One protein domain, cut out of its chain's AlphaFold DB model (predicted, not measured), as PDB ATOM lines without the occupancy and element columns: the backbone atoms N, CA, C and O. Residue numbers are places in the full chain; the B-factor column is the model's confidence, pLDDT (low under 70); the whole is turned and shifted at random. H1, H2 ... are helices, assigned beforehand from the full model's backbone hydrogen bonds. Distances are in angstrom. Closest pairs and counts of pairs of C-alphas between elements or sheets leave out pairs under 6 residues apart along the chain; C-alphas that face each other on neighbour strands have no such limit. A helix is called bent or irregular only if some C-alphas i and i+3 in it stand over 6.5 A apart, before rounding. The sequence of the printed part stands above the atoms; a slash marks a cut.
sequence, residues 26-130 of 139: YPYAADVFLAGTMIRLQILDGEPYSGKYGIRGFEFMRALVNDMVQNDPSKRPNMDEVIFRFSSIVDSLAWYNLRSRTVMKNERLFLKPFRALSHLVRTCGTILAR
ATOM      1  N   TYR A  26     183.663 287.841 240.281       56.41
ATOM      2  CA  TYR A  26     183.339 289.229 239.954       56.41
ATOM      3  C   TYR A  26     181.921 289.255 239.369       56.41
ATOM      4  O   TYR A  26     181.749 288.907 238.196       56.41
ATOM      5  N   PRO A  27     180.890 289.613 240.157       68.56
ATOM      6  CA  PRO A  27     179.514 289.238 239.841       68.56
ATOM      7  C   PRO A  27     178.978 289.943 238.585       68.56
ATOM      8  O   PRO A  27     178.003 289.488 238.003       68.56
ATOM      9  N   TYR A  28     179.675 290.982 238.115       75.75
ATOM     10  CA  TYR A  28     179.286 291.823 236.982       75.75
ATOM     11  C   TYR A  28     180.231 291.725 235.770       75.75
ATOM     12  O   TYR A  28     180.023 292.401 234.764       75.75
ATOM     13  N   ALA A  29     181.267 290.874 235.810       84.25
ATOM     14  CA  ALA A  29     182.227 290.757 234.701       84.25
ATOM     15  C   ALA A  29     181.587 290.212 233.409       84.25
ATOM     16  O   ALA A  29     182.069 290.484 232.304       84.25
ATOM     17  N   ALA A  30     180.509 289.433 233.539       87.50
ATOM     18  CA  ALA A  30     179.704 288.974 232.410       87.50
ATOM     19  C   ALA A  30     178.885 290.120 231.797       87.50
ATOM     20  O   ALA A  30     178.875 290.267 230.575       87.50
ATOM     21  N   ASP A  31     178.276 290.968 232.627       90.06
ATOM     22  CA  ASP A  31     177.468 292.105 232.176       90.06
ATOM     23  C   ASP A  31     178.318 293.148 231.451       90.06
ATOM     24  O   ASP A  31     177.949 293.613 230.373       90.06
ATOM     25  N   VAL A  32     179.505 293.455 231.988       92.94
ATOM     26  CA  VAL A  32     180.484 294.337 231.334       92.94
ATOM     27  C   VAL A  32     180.869 293.788 229.959       92.94
ATOM     28  O   VAL A  32     180.869 294.520 228.967       92.94
ATOM     29  N   PHE A  33     181.133 292.483 229.869       93.06
ATOM     30  CA  PHE A  33     181.457 291.837 228.600       93.06
ATOM     31  C   PHE A  33     180.296 291.887 227.605       93.06
ATOM     32  O   PHE A  33     180.507 292.155 226.417       93.06
ATOM     33  N   LEU A  34     179.072 291.643 228.073       92.62
ATOM     34  CA  LEU A  34     177.881 291.677 227.237       92.62
ATOM     35  C   LEU A  34     177.627 293.095 226.711       92.62
ATOM     36  O   LEU A  34     177.479 293.272 225.502       92.62
ATOM     37  N   ALA A  35     177.669 294.102 227.587       95.00
ATOM     38  CA  ALA A  35     177.509 295.508 227.226       95.00
ATOM     39  C   ALA A  35     178.584 295.960 226.225       95.00
ATOM     40  O   ALA A  35     178.266 296.519 225.174       95.00
ATOM     41  N   GLY A  36     179.856 295.645 226.490       95.38
ATOM     42  CA  GLY A  36     180.958 295.956 225.580       95.38
ATOM     43  C   GLY A  36     180.791 295.269 224.223       95.38
ATOM     44  O   GLY A  36     180.990 295.884 223.174       95.38
ATOM     45  N   THR A  37     180.340 294.013 224.219       94.25
ATOM     46  CA  THR A  37     180.075 293.264 222.984       94.25
ATOM     47  C   THR A  37     178.931 293.886 222.189       94.25
ATOM     48  O   THR A  37     179.058 294.040 220.974       94.25
ATOM     49  N   MET A  38     177.844 294.295 222.850       93.88
ATOM     50  CA  MET A  38     176.731 294.997 222.205       93.88
ATOM     51  C   MET A  38     177.200 296.305 221.566       93.88
ATOM     52  O   MET A  38     176.932 296.526 220.386       93.88
ATOM     53  N   ILE A  39     177.971 297.126 222.285       94.88
ATOM     54  CA  ILE A  39     178.524 298.379 221.748       94.88
ATOM     55  C   ILE A  39     179.440 298.096 220.548       94.88
ATOM     56  O   ILE A  39     179.318 298.745 219.505       94.88
ATOM     57  N   ARG A  40     180.324 297.095 220.645       94.56
ATOM     58  CA  ARG A  40     181.226 296.711 219.549       94.56
ATOM     59  C   ARG A  40     180.454 296.324 218.288       94.56
ATOM     60  O   ARG A  40     180.771 296.811 217.203       94.56
ATOM     61  N   LEU A  41     179.433 295.479 218.427       92.19
ATOM     62  CA  LEU A  41     178.671 294.948 217.297       92.19
ATOM     63  C   LEU A  41     177.659 295.948 216.730       92.19
ATOM     64  O   LEU A  41     177.436 295.967 215.526       92.19
ATOM     65  N   GLN A  42     177.025 296.770 217.565       90.19
ATOM     66  CA  GLN A  42     175.953 297.663 217.117       90.19
ATOM     67  C   GLN A  42     176.453 299.058 216.742       90.19
ATOM     68  O   GLN A  42     175.858 299.699 215.876       90.19
ATOM     69  N   ILE A  43     177.533 299.532 217.371       92.69
ATOM     70  CA  ILE A  43     178.005 300.913 217.226       92.69
ATOM     71  C   ILE A  43     179.353 300.973 216.515       92.69
ATOM     72  O   ILE A  43     179.481 301.731 215.561       92.69
ATOM     73  N   LEU A  44     180.362 300.205 216.936       93.56
ATOM     74  CA  LEU A  44     181.726 300.391 216.418       93.56
ATOM     75  C   LEU A  44     181.964 299.698 215.079       93.56
ATOM     76  O   LEU A  44     182.321 300.343 214.091       93.56
ATOM     77  N   ASP A  45     181.787 298.383 215.039       91.25
ATOM     78  CA  ASP A  45     182.288 297.556 213.942       91.25
ATOM     79  C   ASP A  45     181.153 297.043 213.054       91.25
ATOM     80  O   ASP A  45     181.290 297.017 211.828       91.25
ATOM     81  N   GLY A  46     179.990 296.769 213.641       88.06
ATOM     82  CA  GLY A  46     178.913 296.070 212.954       88.06
ATOM     83  C   GLY A  46     178.923 294.582 213.284       88.06
ATOM     84  O   GLY A  46     179.843 294.056 213.913       88.06
ATOM     85  N   GLU A  47     177.882 293.889 212.845       84.44
ATOM     86  CA  GLU A  47     177.755 292.453 213.037       84.44
ATOM     87  C   GLU A  47     178.125 291.753 211.718       84.44
ATOM     88  O   GLU A  47     177.409 291.905 210.722       84.44
ATOM     89  N   PRO A  48     179.233 290.984 211.686       75.75
ATOM     90  CA  PRO A  48     179.810 290.476 210.440       75.75
ATOM     91  C   PRO A  48     178.887 289.506 209.696       75.75
ATOM     92  O   PRO A  48     178.997 289.367 208.481       75.75
ATOM     93  N   TYR A  49     177.960 288.856 210.406       77.94
ATOM     94  CA  TYR A  49     177.071 287.839 209.843       77.94
ATOM     95  C   TYR A  49     175.707 288.370 209.392       77.94
ATOM     96  O   TYR A  49     175.048 287.719 208.589       77.94
ATOM     97  N   SER A  50     175.271 289.536 209.876       77.44
ATOM     98  CA  SER A  50     173.944 290.088 209.561       77.44
ATOM     99  C   SER A  50     173.987 291.236 208.551       77.44
ATOM    100  O   SER A  50     172.959 291.847 208.258       77.44
ATOM    101  N   GLY A  51     175.173 291.558 208.019       75.94
ATOM    102  CA  GLY A  51     175.356 292.689 207.109       75.94
ATOM    103  C   GLY A  51     175.096 294.044 207.777       75.94
ATOM    104  O   GLY A  51     174.853 295.031 207.080       75.94
ATOM    105  N   LYS A  52     175.120 294.109 209.116       82.94
ATOM    106  CA  LYS A  52     175.061 295.370 209.861       82.94
ATOM    107  C   LYS A  52     176.447 295.985 209.903       82.94
ATOM    108  O   LYS A  52     177.434 295.303 210.160       82.94
ATOM    109  N   TYR A  53     176.503 297.291 209.710       87.44
ATOM    110  CA  TYR A  53     177.748 298.039 209.674       87.44
ATOM    111  C   TYR A  53     177.843 298.946 210.887       87.44
ATOM    112  O   TYR A  53     176.839 299.509 211.319       87.44
ATOM    113  N   GLY A  54     179.061 299.128 211.386       90.75
ATOM    114  CA  GLY A  54     179.329 300.110 212.423       90.75
ATOM    115  C   GLY A  54     179.071 301.549 211.970       90.75
ATOM    116  O   GLY A  54     178.872 301.858 210.789       90.75
ATOM    117  N   ILE A  55     179.132 302.450 212.937       91.31
ATOM    118  CA  ILE A  55     178.871 303.874 212.814       91.31
ATOM    119  C   ILE A  55     180.204 304.619 212.932       91.31
ATOM    120  O   ILE A  55     181.000 304.393 213.839       91.31
ATOM    121  N   ARG A  56     180.465 305.535 211.999       89.38
ATOM    122  CA  ARG A  56     181.607 306.453 212.075       89.38
ATOM    123  C   ARG A  56     181.361 307.528 213.128       89.38
ATOM    124  O   ARG A  56     180.233 307.989 213.281       89.38
ATOM    125  N   GLY A  57     182.438 307.967 213.777       88.00
ATOM    126  CA  GLY A  57     182.413 309.033 214.785       88.00
ATOM    127  C   GLY A  57     182.450 308.533 216.229       88.00
ATOM    128  O   GLY A  57     182.709 309.325 217.120       88.00
ATOM    129  N   PHE A  58     182.290 307.227 216.456       91.19
ATOM    130  CA  PHE A  58     182.313 306.610 217.791       91.19
ATOM    131  C   PHE A  58     183.641 305.934 218.153       91.19
ATOM    132  O   PHE A  58     183.741 305.237 219.158       91.19
ATOM    133  N   GLU A  59     184.684 306.147 217.350       90.38
ATOM    134  CA  GLU A  59     185.988 305.496 217.523       90.38
ATOM    135  C   GLU A  59     186.661 305.855 218.864       90.38
ATOM    136  O   GLU A  59     187.462 305.077 219.373       90.38
ATOM    137  N   PHE A  60     186.271 306.971 219.492       90.62
ATOM    138  CA  PHE A  60     186.724 307.360 220.832       90.62
ATOM    139  C   PHE A  60     186.347 306.344 221.926       90.62
ATOM    140  O   PHE A  60     187.046 306.240 222.928       90.62
ATOM    141  N   MET A  61     185.282 305.551 221.737       93.69
ATOM    142  CA  MET A  61     184.889 304.505 222.695       93.69
ATOM    143  C   MET A  61     185.699 303.216 222.536       93.69
ATOM    144  O   MET A  61     185.593 302.322 223.372       93.69
ATOM    145  N   ARG A  62     186.495 303.081 221.467       94.88
ATOM    146  CA  ARG A  62     187.145 301.814 221.105       94.88
ATOM    147  C   ARG A  62     188.072 301.293 222.198       94.88
ATOM    148  O   ARG A  62     188.053 300.098 222.467       94.88
ATOM    149  N   ALA A  63     188.843 302.173 222.833       95.88
ATOM    150  CA  ALA A  63     189.745 301.784 223.915       95.88
ATOM    151  C   ALA A  63     188.970 301.184 225.102       95.88
ATOM    152  O   ALA A  63     189.250 300.061 225.508       95.88
ATOM    153  N   LEU A  64     187.928 301.879 225.572       96.94
ATOM    154  CA  LEU A  64     187.077 301.406 226.665       96.94
ATOM    155  C   LEU A  64     186.389 300.078 226.322       96.94
ATOM    156  O   LEU A  64     186.418 299.138 227.108       96.94
ATOM    157  N   VAL A  65     185.802 299.977 225.128       96.62
ATOM    158  CA  VAL A  65     185.094 298.764 224.701       96.62
ATOM    159  C   VAL A  65     186.044 297.572 224.601       96.62
ATOM    160  O   VAL A  65     185.667 296.478 225.012       96.62
ATOM    161  N   ASN A  66     187.272 297.767 224.109       96.25
ATOM    162  CA  ASN A  66     188.281 296.708 224.049       96.25
ATOM    163  C   ASN A  66     188.618 296.152 225.440       96.25
ATOM    164  O   ASN A  66     188.765 294.938 225.577       96.25
ATOM    165  N   ASP A  67     188.678 297.013 226.458       95.81
ATOM    166  CA  ASP A  67     188.895 296.596 227.846       95.81
ATOM    167  C   ASP A  67     187.685 295.832 228.411       95.81
ATOM    168  O   ASP A  67     187.842 294.823 229.098       95.81
ATOM    169  N   MET A  68     186.463 296.245 228.063       94.56
ATOM    170  CA  MET A  68     185.234 295.555 228.478       94.56
ATOM    171  C   MET A  68     185.104 294.148 227.871       94.56
ATOM    172  O   MET A  68     184.594 293.237 228.521       94.56
ATOM    173  N   VAL A  69     185.560 293.953 226.627       94.62
ATOM    174  CA  VAL A  69     185.455 292.670 225.907       94.62
ATOM    175  C   VAL A  69     186.700 291.787 226.017       94.62
ATOM    176  O   VAL A  69     186.884 290.880 225.200       94.62
ATOM    177  N   GLN A  70     187.559 292.015 227.014       92.31
ATOM    178  CA  GLN A  70     188.715 291.149 227.242       92.31
ATOM    179  C   GLN A  70     188.289 289.701 227.530       92.31
ATOM    180  O   GLN A  70     187.299 289.435 228.215       92.31
ATOM    181  N   ASN A  71     189.049 288.738 226.999       88.25
ATOM    182  CA  ASN A  71     188.739 287.313 227.170       88.25
ATOM    183  C   ASN A  71     188.845 286.878 228.637       88.25
ATOM    184  O   ASN A  71     188.003 286.118 229.106       88.25
ATOM    185  N   ASP A  72     189.848 287.392 229.348       86.69
ATOM    186  CA  ASP A  72     190.049 287.142 230.771       86.69
ATOM    187  C   ASP A  72     189.090 288.021 231.596       86.69
ATOM    188  O   ASP A  72     189.203 289.250 231.534       86.69
ATOM    189  N   PRO A  73     188.139 287.437 232.351       86.62
ATOM    190  CA  PRO A  73     187.190 288.203 233.153       86.62
ATOM    191  C   PRO A  73     187.865 289.027 234.253       86.62
ATOM    192  O   PRO A  73     187.330 290.068 234.619       86.62
ATOM    193  N   SER A  74     189.043 288.616 234.734       85.69
ATOM    194  CA  SER A  74     189.765 289.299 235.818       85.69
ATOM    195  C   SER A  74     190.421 290.603 235.368       85.69
ATOM    196  O   SER A  74     190.781 291.434 236.194       85.69
ATOM    197  N   LYS A  75     190.607 290.778 234.055       88.38
ATOM    198  CA  LYS A  75     191.207 291.982 233.463       88.38
ATOM    199  C   LYS A  75     190.171 292.981 232.953       88.38
ATOM    200  O   LYS A  75     190.542 294.044 232.455       88.38
ATOM    201  N   ARG A  76     188.882 292.641 233.034       91.75
ATOM    202  CA  ARG A  76     187.801 293.551 232.652       91.75
ATOM    203  C   ARG A  76     187.638 294.626 233.732       91.75
ATOM    204  O   ARG A  76     187.727 294.299 234.914       91.75
ATOM    205  N   PRO A  77     187.359 295.881 233.350       93.56
ATOM    206  CA  PRO A  77     187.039 296.929 234.311       93.56
ATOM    207  C   PRO A  77     185.725 296.615 235.038       93.56
ATOM    208  O   PRO A  77     184.823 295.985 234.476       93.56
ATOM    209  N   ASN A  78     185.589 297.096 236.275       91.06
ATOM    210  CA  ASN A  78     184.304 297.079 236.981       91.06
ATOM    211  C   ASN A  78     183.312 298.052 236.306       91.06
ATOM    212  O   ASN A  78     183.727 299.023 235.677       91.06
ATOM    213  N   MET A  79     182.004 297.840 236.467       89.94
ATOM    214  CA  MET A  79     180.976 298.715 235.892       89.94
ATOM    215  C   MET A  79     181.123 300.174 236.357       89.94
ATOM    216  O   MET A  79     180.989 301.082 235.541       89.94
ATOM    217  N   ASP A  80     181.484 300.411 237.620       91.12
ATOM    218  CA  ASP A  80     181.741 301.770 238.120       91.12
ATOM    219  C   ASP A  80     182.913 302.435 237.383       91.12
ATOM    220  O   ASP A  80     182.843 303.604 237.003       91.12
ATOM    221  N   GLU A  81     183.974 301.670 237.106       93.38
ATOM    222  CA  GLU A  81     185.116 302.142 236.320       93.38
ATOM    223  C   GLU A  81     184.715 302.394 234.862       93.38
ATOM    224  O   GLU A  81     185.144 303.385 234.271       93.38
ATOM    225  N   VAL A  82     183.864 301.544 234.281       94.62
ATOM    226  CA  VAL A  82     183.320 301.749 232.932       94.62
ATOM    227  C   VAL A  82     182.546 303.061 232.856       94.62
ATOM    228  O   VAL A  82     182.793 303.846 231.942       94.62
ATOM    229  N   ILE A  83     181.645 303.320 233.809       93.62
ATOM    230  CA  ILE A  83     180.847 304.553 233.860       93.62
ATOM    231  C   ILE A  83     181.762 305.769 234.015       93.62
ATOM    232  O   ILE A  83     181.617 306.735 233.267       93.62
ATOM    233  N   PHE A  84     182.736 305.703 234.925       95.69
ATOM    234  CA  PHE A  84     183.697 306.782 235.150       95.69
ATOM    235  C   PHE A  84     184.560 307.073 233.912       95.69
ATOM    236  O   PHE A  84     184.715 308.221 233.496       95.69
ATOM    237  N   ARG A  85     185.104 306.033 233.269       96.56
ATOM    238  CA  ARG A  85     185.876 306.188 232.028       96.56
ATOM    239  C   ARG A  85     185.006 306.732 230.905       96.56
ATOM    240  O   ARG A  85     185.453 307.587 230.148       96.56
ATOM    241  N   PHE A  86     183.770 306.256 230.796       94.81
ATOM    242  CA  PHE A  86     182.830 306.744 229.800       94.81
ATOM    243  C   PHE A  86     182.516 308.228 230.005       94.81
ATOM    244  O   PHE A  86     182.599 308.985 229.040       94.81
ATOM    245  N   SER A  87     182.224 308.664 231.236       94.06
ATOM    246  CA  SER A  87     181.964 310.079 231.521       94.06
ATOM    247  C   SER A  87     183.182 310.938 231.193       94.06
ATOM    248  O   SER A  87     183.048 311.920 230.476       94.06
ATOM    249  N   SER A  88     184.385 310.508 231.591       95.56
ATOM    250  CA  SER A  88     185.630 311.214 231.269       95.56
ATOM    251  C   SER A  88     185.858 311.350 229.758       95.56
ATOM    252  O   SER A  88     186.248 312.417 229.279       95.56
ATOM    253  N   ILE A  89     185.565 310.300 228.985       94.56
ATOM    254  CA  ILE A  89     185.629 310.358 227.524       94.56
ATOM    255  C   ILE A  89     184.598 311.355 226.984       94.56
ATOM    256  O   ILE A  89     184.951 312.183 226.146       94.56
ATOM    257  N   VAL A  90     183.350 311.311 227.458       91.56
ATOM    258  CA  VAL A  90     182.283 312.228 227.020       91.56
ATOM    259  C   VAL A  90     182.624 313.683 227.340       91.56
ATOM    260  O   VAL A  90     182.472 314.535 226.467       91.56
ATOM    261  N   ASP A  91     183.150 313.960 228.530       90.81
ATOM    262  CA  ASP A  91     183.542 315.303 228.968       90.81
ATOM    263  C   ASP A  91     184.722 315.858 228.154       90.81
ATOM    264  O   ASP A  91     184.825 317.065 227.937       90.81
ATOM    265  N   SER A  92     185.595 314.981 227.645       92.12
ATOM    266  CA  SER A  92     186.702 315.370 226.762       92.12
ATOM    267  C   SER A  92     186.258 315.740 225.339       92.12
ATOM    268  O   SER A  92     187.026 316.336 224.576       92.12
ATOM    269  N   LEU A  93     185.027 315.393 224.942       91.50
ATOM    270  CA  LEU A  93     184.526 315.666 223.602       91.50
ATOM    271  C   LEU A  93     184.051 317.113 223.477       91.50
ATOM    272  O   LEU A  93     183.219 317.608 224.234       91.50
ATOM    273  N   ALA A  94     184.493 317.775 222.411       87.56
ATOM    274  CA  ALA A  94     183.958 319.079 222.060       87.56
ATOM    275  C   ALA A  94     182.451 319.020 221.740       87.56
ATOM    276  O   ALA A  94     181.944 318.056 221.158       87.56
ATOM    277  N   TRP A  95     181.739 320.112 222.027       84.19
ATOM    278  CA  TRP A  95     180.285 320.231 221.838       84.19
ATOM    279  C   TRP A  95     179.795 319.909 220.415       84.19
ATOM    280  O   TRP A  95     178.643 319.502 220.231       84.19
ATOM    281  N   TYR A  96     180.648 320.115 219.407       81.06
ATOM    282  CA  TYR A  96     180.346 319.828 218.006       81.06
ATOM    283  C   TYR A  96     180.520 318.343 217.665       81.06
ATOM    284  O   TYR A  96     179.805 317.849 216.798       81.06
ATOM    285  N   ASN A  97     181.398 317.610 218.362       85.56
ATOM    286  CA  ASN A  97     181.539 316.159 218.198       85.56
ATOM    287  C   ASN A  97     180.272 315.444 218.677       85.56
ATOM    288  O   ASN A  97     179.778 314.548 217.997       85.56
ATOM    289  N   LEU A  98     179.686 315.910 219.784       86.44
ATOM    290  CA  LEU A  98     178.414 315.403 220.315       86.44
ATOM    291  C   LEU A  98     177.226 315.665 219.376       86.44
ATOM    292  O   LEU A  98     176.262 314.907 219.368       86.44
ATOM    293  N   ARG A  99     177.304 316.723 218.559       86.69
ATOM    294  CA  ARG A  99     176.318 317.043 217.513       86.69
ATOM    295  C   ARG A  99     176.732 316.551 216.131       86.69
ATOM    296  O   ARG A  99     176.087 316.900 215.146       86.69
ATOM    297  N   SER A 100     177.827 315.802 216.026       88.19
ATOM    298  CA  SER A 100     178.297 315.328 214.735       88.19
ATOM    299  C   SER A 100     177.346 314.269 214.191       88.19
ATOM    300  O   SER A 100     176.696 313.517 214.919       88.19
ATOM    301  N   ARG A 101     177.244 314.223 212.867       87.31
ATOM    302  CA  ARG A 101     176.354 313.284 212.205       87.31
ATOM    303  C   ARG A 101     176.854 311.856 212.398       87.31
ATOM    304  O   ARG A 101     177.974 311.535 212.007       87.31
ATOM    305  N   THR A 102     175.977 310.969 212.857       87.81
ATOM    306  CA  THR A 102     176.234 309.526 212.879       87.81
ATOM    307  C   THR A 102     176.134 308.957 211.461       87.81
ATOM    308  O   THR A 102     175.087 308.992 210.808       87.81
ATOM    309  N   VAL A 103     177.257 308.470 210.930       88.50
ATOM    310  CA  VAL A 103     177.339 307.986 209.545       88.50
ATOM    311  C   VAL A 103     177.641 306.496 209.532       88.50
ATOM    312  O   VAL A 103     178.753 306.087 209.854       88.50
ATOM    313  N   MET A 104     176.690 305.683 209.073       86.75
ATOM    314  CA  MET A 104     176.913 304.250 208.841       86.75
ATOM    315  C   MET A 104     178.120 304.027 207.913       86.75
ATOM    316  O   MET A 104     178.304 304.742 206.915       86.75
ATOM    317  N   LYS A 105     178.964 303.036 208.222       86.56
ATOM    318  CA  LYS A 105     180.179 302.738 207.444       86.56
ATOM    319  C   LYS A 105     179.844 302.409 205.975       86.56
ATOM    320  O   LYS A 105     180.527 302.921 205.088       86.56
ATOM    321  N   ASN A 106     178.722 301.731 205.708       86.69
ATOM    322  CA  ASN A 106     178.219 301.383 204.366       86.69
ATOM    323  C   ASN A 106     177.317 302.427 203.683       86.69
ATOM    324  O   ASN A 106     176.595 302.093 202.742       86.69
ATOM    325  N   GLU A 107     177.270 303.669 204.162       83.75
ATOM    326  CA  GLU A 107     176.316 304.632 203.616       83.75
ATOM    327  C   GLU A 107     176.485 304.859 202.100       83.75
ATOM    328  O   GLU A 107     177.574 305.202 201.627       83.75
ATOM    329  N   ARG A 108     175.372 304.729 201.355       82.62
ATOM    330  CA  ARG A 108     175.311 304.927 199.898       82.62
ATOM    331  C   ARG A 108     175.802 306.327 199.532       82.62
ATOM    332  O   ARG A 108     175.219 307.317 199.975       82.62
ATOM    333  N   LEU A 109     176.830 306.399 198.682       79.62
ATOM    334  CA  LEU A 109     177.526 307.641 198.318       79.62
ATOM    335  C   LEU A 109     176.578 308.750 197.837       79.62
ATOM    336  O   LEU A 109     176.692 309.881 198.293       79.62
ATOM    337  N   PHE A 110     175.588 308.409 197.014       83.56
ATOM    338  CA  PHE A 110     174.636 309.378 196.460       83.56
ATOM    339  C   PHE A 110     173.665 309.974 197.495       83.56
ATOM    340  O   PHE A 110     173.190 311.089 197.315       83.56
ATOM    341  N   LEU A 111     173.386 309.276 198.606       82.25
ATOM    342  CA  LEU A 111     172.516 309.783 199.680       82.25
ATOM    343  C   LEU A 111     173.279 310.617 200.719       82.25
ATOM    344  O   LEU A 111     172.662 311.361 201.486       82.25
ATOM    345  N   LYS A 112     174.615 310.509 200.751       85.12
ATOM    346  CA  LYS A 112     175.471 311.235 201.697       85.12
ATOM    347  C   LYS A 112     175.236 312.750 201.715       85.12
ATOM    348  O   LYS A 112     175.067 313.252 202.829       85.12
ATOM    349  N   PRO A 113     175.207 313.477 200.574       86.56
ATOM    350  CA  PRO A 113     175.053 314.933 200.586       86.56
ATOM    351  C   PRO A 113     173.672 315.366 201.086       86.56
ATOM    352  O   PRO A 113     173.585 316.236 201.948       86.56
ATOM    353  N   PHE A 114     172.597 314.702 200.648       86.44
ATOM    354  CA  PHE A 114     171.232 315.011 201.094       86.44
ATOM    355  C   PHE A 114     171.074 314.839 202.603       86.44
ATOM    356  O   PHE A 114     170.536 315.705 203.295       86.44
ATOM    357  N   ARG A 115     171.594 313.732 203.142       87.12
ATOM    358  CA  ARG A 115     171.568 313.487 204.582       87.12
ATOM    359  C   ARG A 115     172.480 314.442 205.353       87.12
ATOM    360  O   ARG A 115     172.140 314.802 206.474       87.12
ATOM    361  N   ALA A 116     173.604 314.870 204.773       87.25
ATOM    362  CA  ALA A 116     174.492 315.855 205.390       87.25
ATOM    363  C   ALA A 116     173.810 317.223 205.495       87.25
ATOM    364  O   ALA A 116     173.803 317.811 206.573       87.25
ATOM    365  N   LEU A 117     173.162 317.676 204.420       89.44
ATOM    366  CA  LEU A 117     172.413 318.930 204.405       89.44
ATOM    367  C   LEU A 117     171.231 318.885 205.378       89.44
ATOM    368  O   LEU A 117     171.071 319.777 206.204       89.44
ATOM    369  N   SER A 118     170.441 317.810 205.339       89.88
ATOM    370  CA  SER A 118     169.314 317.622 206.257       89.88
ATOM    371  C   SER A 118     169.760 317.613 207.726       89.88
ATOM    372  O   SER A 118     169.091 318.183 208.586       89.88
ATOM    373  N   HIS A 119     170.908 316.999 208.023       90.75
ATOM    374  CA  HIS A 119     171.511 317.030 209.353       90.75
ATOM    375  C   HIS A 119     171.964 318.441 209.751       90.75
ATOM    376  O   HIS A 119     171.696 318.862 210.875       90.75
ATOM    377  N   LEU A 120     172.609 319.180 208.844       89.75
ATOM    378  CA  LEU A 120     173.046 320.555 209.090       89.75
ATOM    379  C   LEU A 120     171.853 321.456 209.425       89.75
ATOM    380  O   LEU A 120     171.877 322.111 210.458       89.75
ATOM    381  N   VAL A 121     170.776 321.404 208.634       91.56
ATOM    382  CA  VAL A 121     169.553 322.191 208.882       91.56
ATOM    383  C   VAL A 121     168.956 321.883 210.260       91.56
ATOM    384  O   VAL A 121     168.653 322.802 211.020       91.56
ATOM    385  N   ARG A 122     168.840 320.598 210.628       88.81
ATOM    386  CA  ARG A 122     168.359 320.198 211.964       88.81
ATOM    387  C   ARG A 122     169.270 320.704 213.082       88.81
ATOM    388  O   ARG A 122     168.776 321.191 214.093       88.81
ATOM    389  N   THR A 123     170.584 320.610 212.889       89.38
ATOM    390  CA  THR A 123     171.583 321.048 213.875       89.38
ATOM    391  C   THR A 123     171.553 322.564 214.058       89.38
ATOM    392  O   THR A 123     171.608 323.049 215.181       89.38
ATOM    393  N   CYS A 124     171.387 323.332 212.979       89.88
ATOM    394  CA  CYS A 124     171.177 324.775 213.067       89.88
ATOM    395  C   CYS A 124     169.913 325.103 213.868       89.88
ATOM    396  O   CYS A 124     169.967 325.949 214.754       89.88
ATOM    397  N   GLY A 125     168.804 324.397 213.623       91.44
ATOM    398  CA  GLY A 125     167.567 324.572 214.387       91.44
ATOM    399  C   GLY A 125     167.740 324.323 215.889       91.44
ATOM    400  O   GLY A 125     167.277 325.122 216.700       91.44
ATOM    401  N   THR A 126     168.456 323.263 216.283       87.31
ATOM    402  CA  THR A 126     168.700 322.968 217.707       87.31
ATOM    403  C   THR A 126     169.652 323.962 218.367       87.31
ATOM    404  O   THR A 126     169.447 324.309 219.530       87.31
ATOM    405  N   ILE A 127     170.657 324.458 217.635       88.44
ATOM    406  CA  ILE A 127     171.561 325.516 218.110       88.44
ATOM    407  C   ILE A 127     170.795 326.828 218.304       88.44
ATOM    408  O   ILE A 127     170.938 327.462 219.348       88.44
ATOM    409  N   LEU A 128     169.950 327.217 217.342       92.25
ATOM    410  CA  LEU A 128     169.113 328.418 217.443       92.25
ATOM    411  C   LEU A 128     168.126 328.329 218.614       92.25
ATOM    412  O   LEU A 128     167.921 329.316 219.314       92.25
ATOM    413  N   ALA A 129     167.588 327.136 218.887       89.62
ATOM    414  CA  ALA A 129     166.754 326.864 220.059       89.62
ATOM    415  C   ALA A 129     167.535 326.820 221.390       89.62
ATOM    416  O   ALA A 129     166.928 326.639 222.440       89.62
ATOM    417  N   ARG A 130     168.869 326.980 221.366       85.75
ATOM    418  CA  ARG A 130     169.769 326.887 222.532       85.75
ATOM    419  C   ARG A 130     169.681 325.554 223.280       85.75
ATOM    420  O   ARG A 130     170.010 325.481 224.462       85.75
TER     421      ARG A 130
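This is residues 26 to 130 of the 139 residues of an uncharacterized protein of Gymnopus luxurians FD-317 M1 (UniProt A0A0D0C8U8). A long helix, H5, is set off at one end of a flat, loose model, crosswise to a body of three helices that run back and forth, H1, H2 and H3, with H2 packing on both of the others. H5 touches no helix; the chain reaches it from H3 through the small helix H4 and an unnamed stretch, which is paired briefly with the long loop between H1 and H2. The printed part has 105 residues with five named helices, in the order H1, H2, H3, H4, H5, and no named strand; the class is all helix. The whole is loose, with a radius of gyration of the C-alphas of 16.5 A, and the C-alphas span 47 by 36 by 16 A along their three main axes.

H5, the longest helix, holds residues 109 to 128 and measures 29.5 A from C-alpha 109 at (177.526, 307.641, 198.318) to C-alpha 128 at (169.113, 328.418, 217.443). It is irregular, but only just: C-alphas 110 and 113 are 6.9 A apart. H4, residues 95 to 98, is 5.4 A long. H3, residues 79 to 92, is 19.8 A long and ends with C-alpha 92 at (186.702, 315.370, 226.762). H2, residues 59 to 68, is 14.8 A long and irregular, with C-alphas 60 and 63 lying 7.1 A apart. H1, residues 29 to 44, is 20.7 A long and begins with C-alpha 29 at (182.227, 290.757, 234.701). It is neither bent nor irregular, but only just: C-alphas 41 and 44 are 6.3 A apart.

H5 is apart from H1, H2, H3 and H4. Its centre is the farthest of the five from the mean of the C-alphas, at 19.8 A. H4 and H3 are only just apart, with their closest C-alphas at 8.4 A. H3 touches H2, and the closest C-alphas of the two, those of Leu 64 and Arg 85, are 7.3 A apart. These two helices run opposite ways at a shallow tilt of 14 degrees and form a helical hairpin. H2 also touches H1, with the C-alphas of Gly 36 and Val 65 the closest at 5.1 A. H1 and H2 run opposite ways at a shallow tilt of 25 degrees and form a second helical hairpin. H1 and H3 are close but not clearly touching; their closest C-alphas, those of Val 32 and Met 79, are 6.3 A apart. They run the same way at a shallow tilt of 33 degrees, only just short of steep. Outside the named helices, residues 55 to 56 pair with residues 103 to 104, antiparallel. In H1 and H3 every O i to N i+4 pair is within hydrogen-bond range, against 4 of 6 in H2 and 14 of 16 in H5. H4 is too short for such a pair, and its one O i to N i+3 pair is not within range.

The two C-alphas farthest apart, those of Tyr 26 and Phe 110, are 48.7 A apart, and the first and last printed C-alphas, those of Tyr 26 and Arg 130, are 43.7 A apart. The printed part runs from residue 26 to residue 130 with no cut. The link from H1 to H2, residues 45 to 58, is long. The links from H2 to H3 and from H4 to H5 are short, with 10 residues each, and the link from H3 to H4 is tight, with 2 residues. The mean pLDDT of the printed part is 88.9, and residues 26 to 27 are under 70.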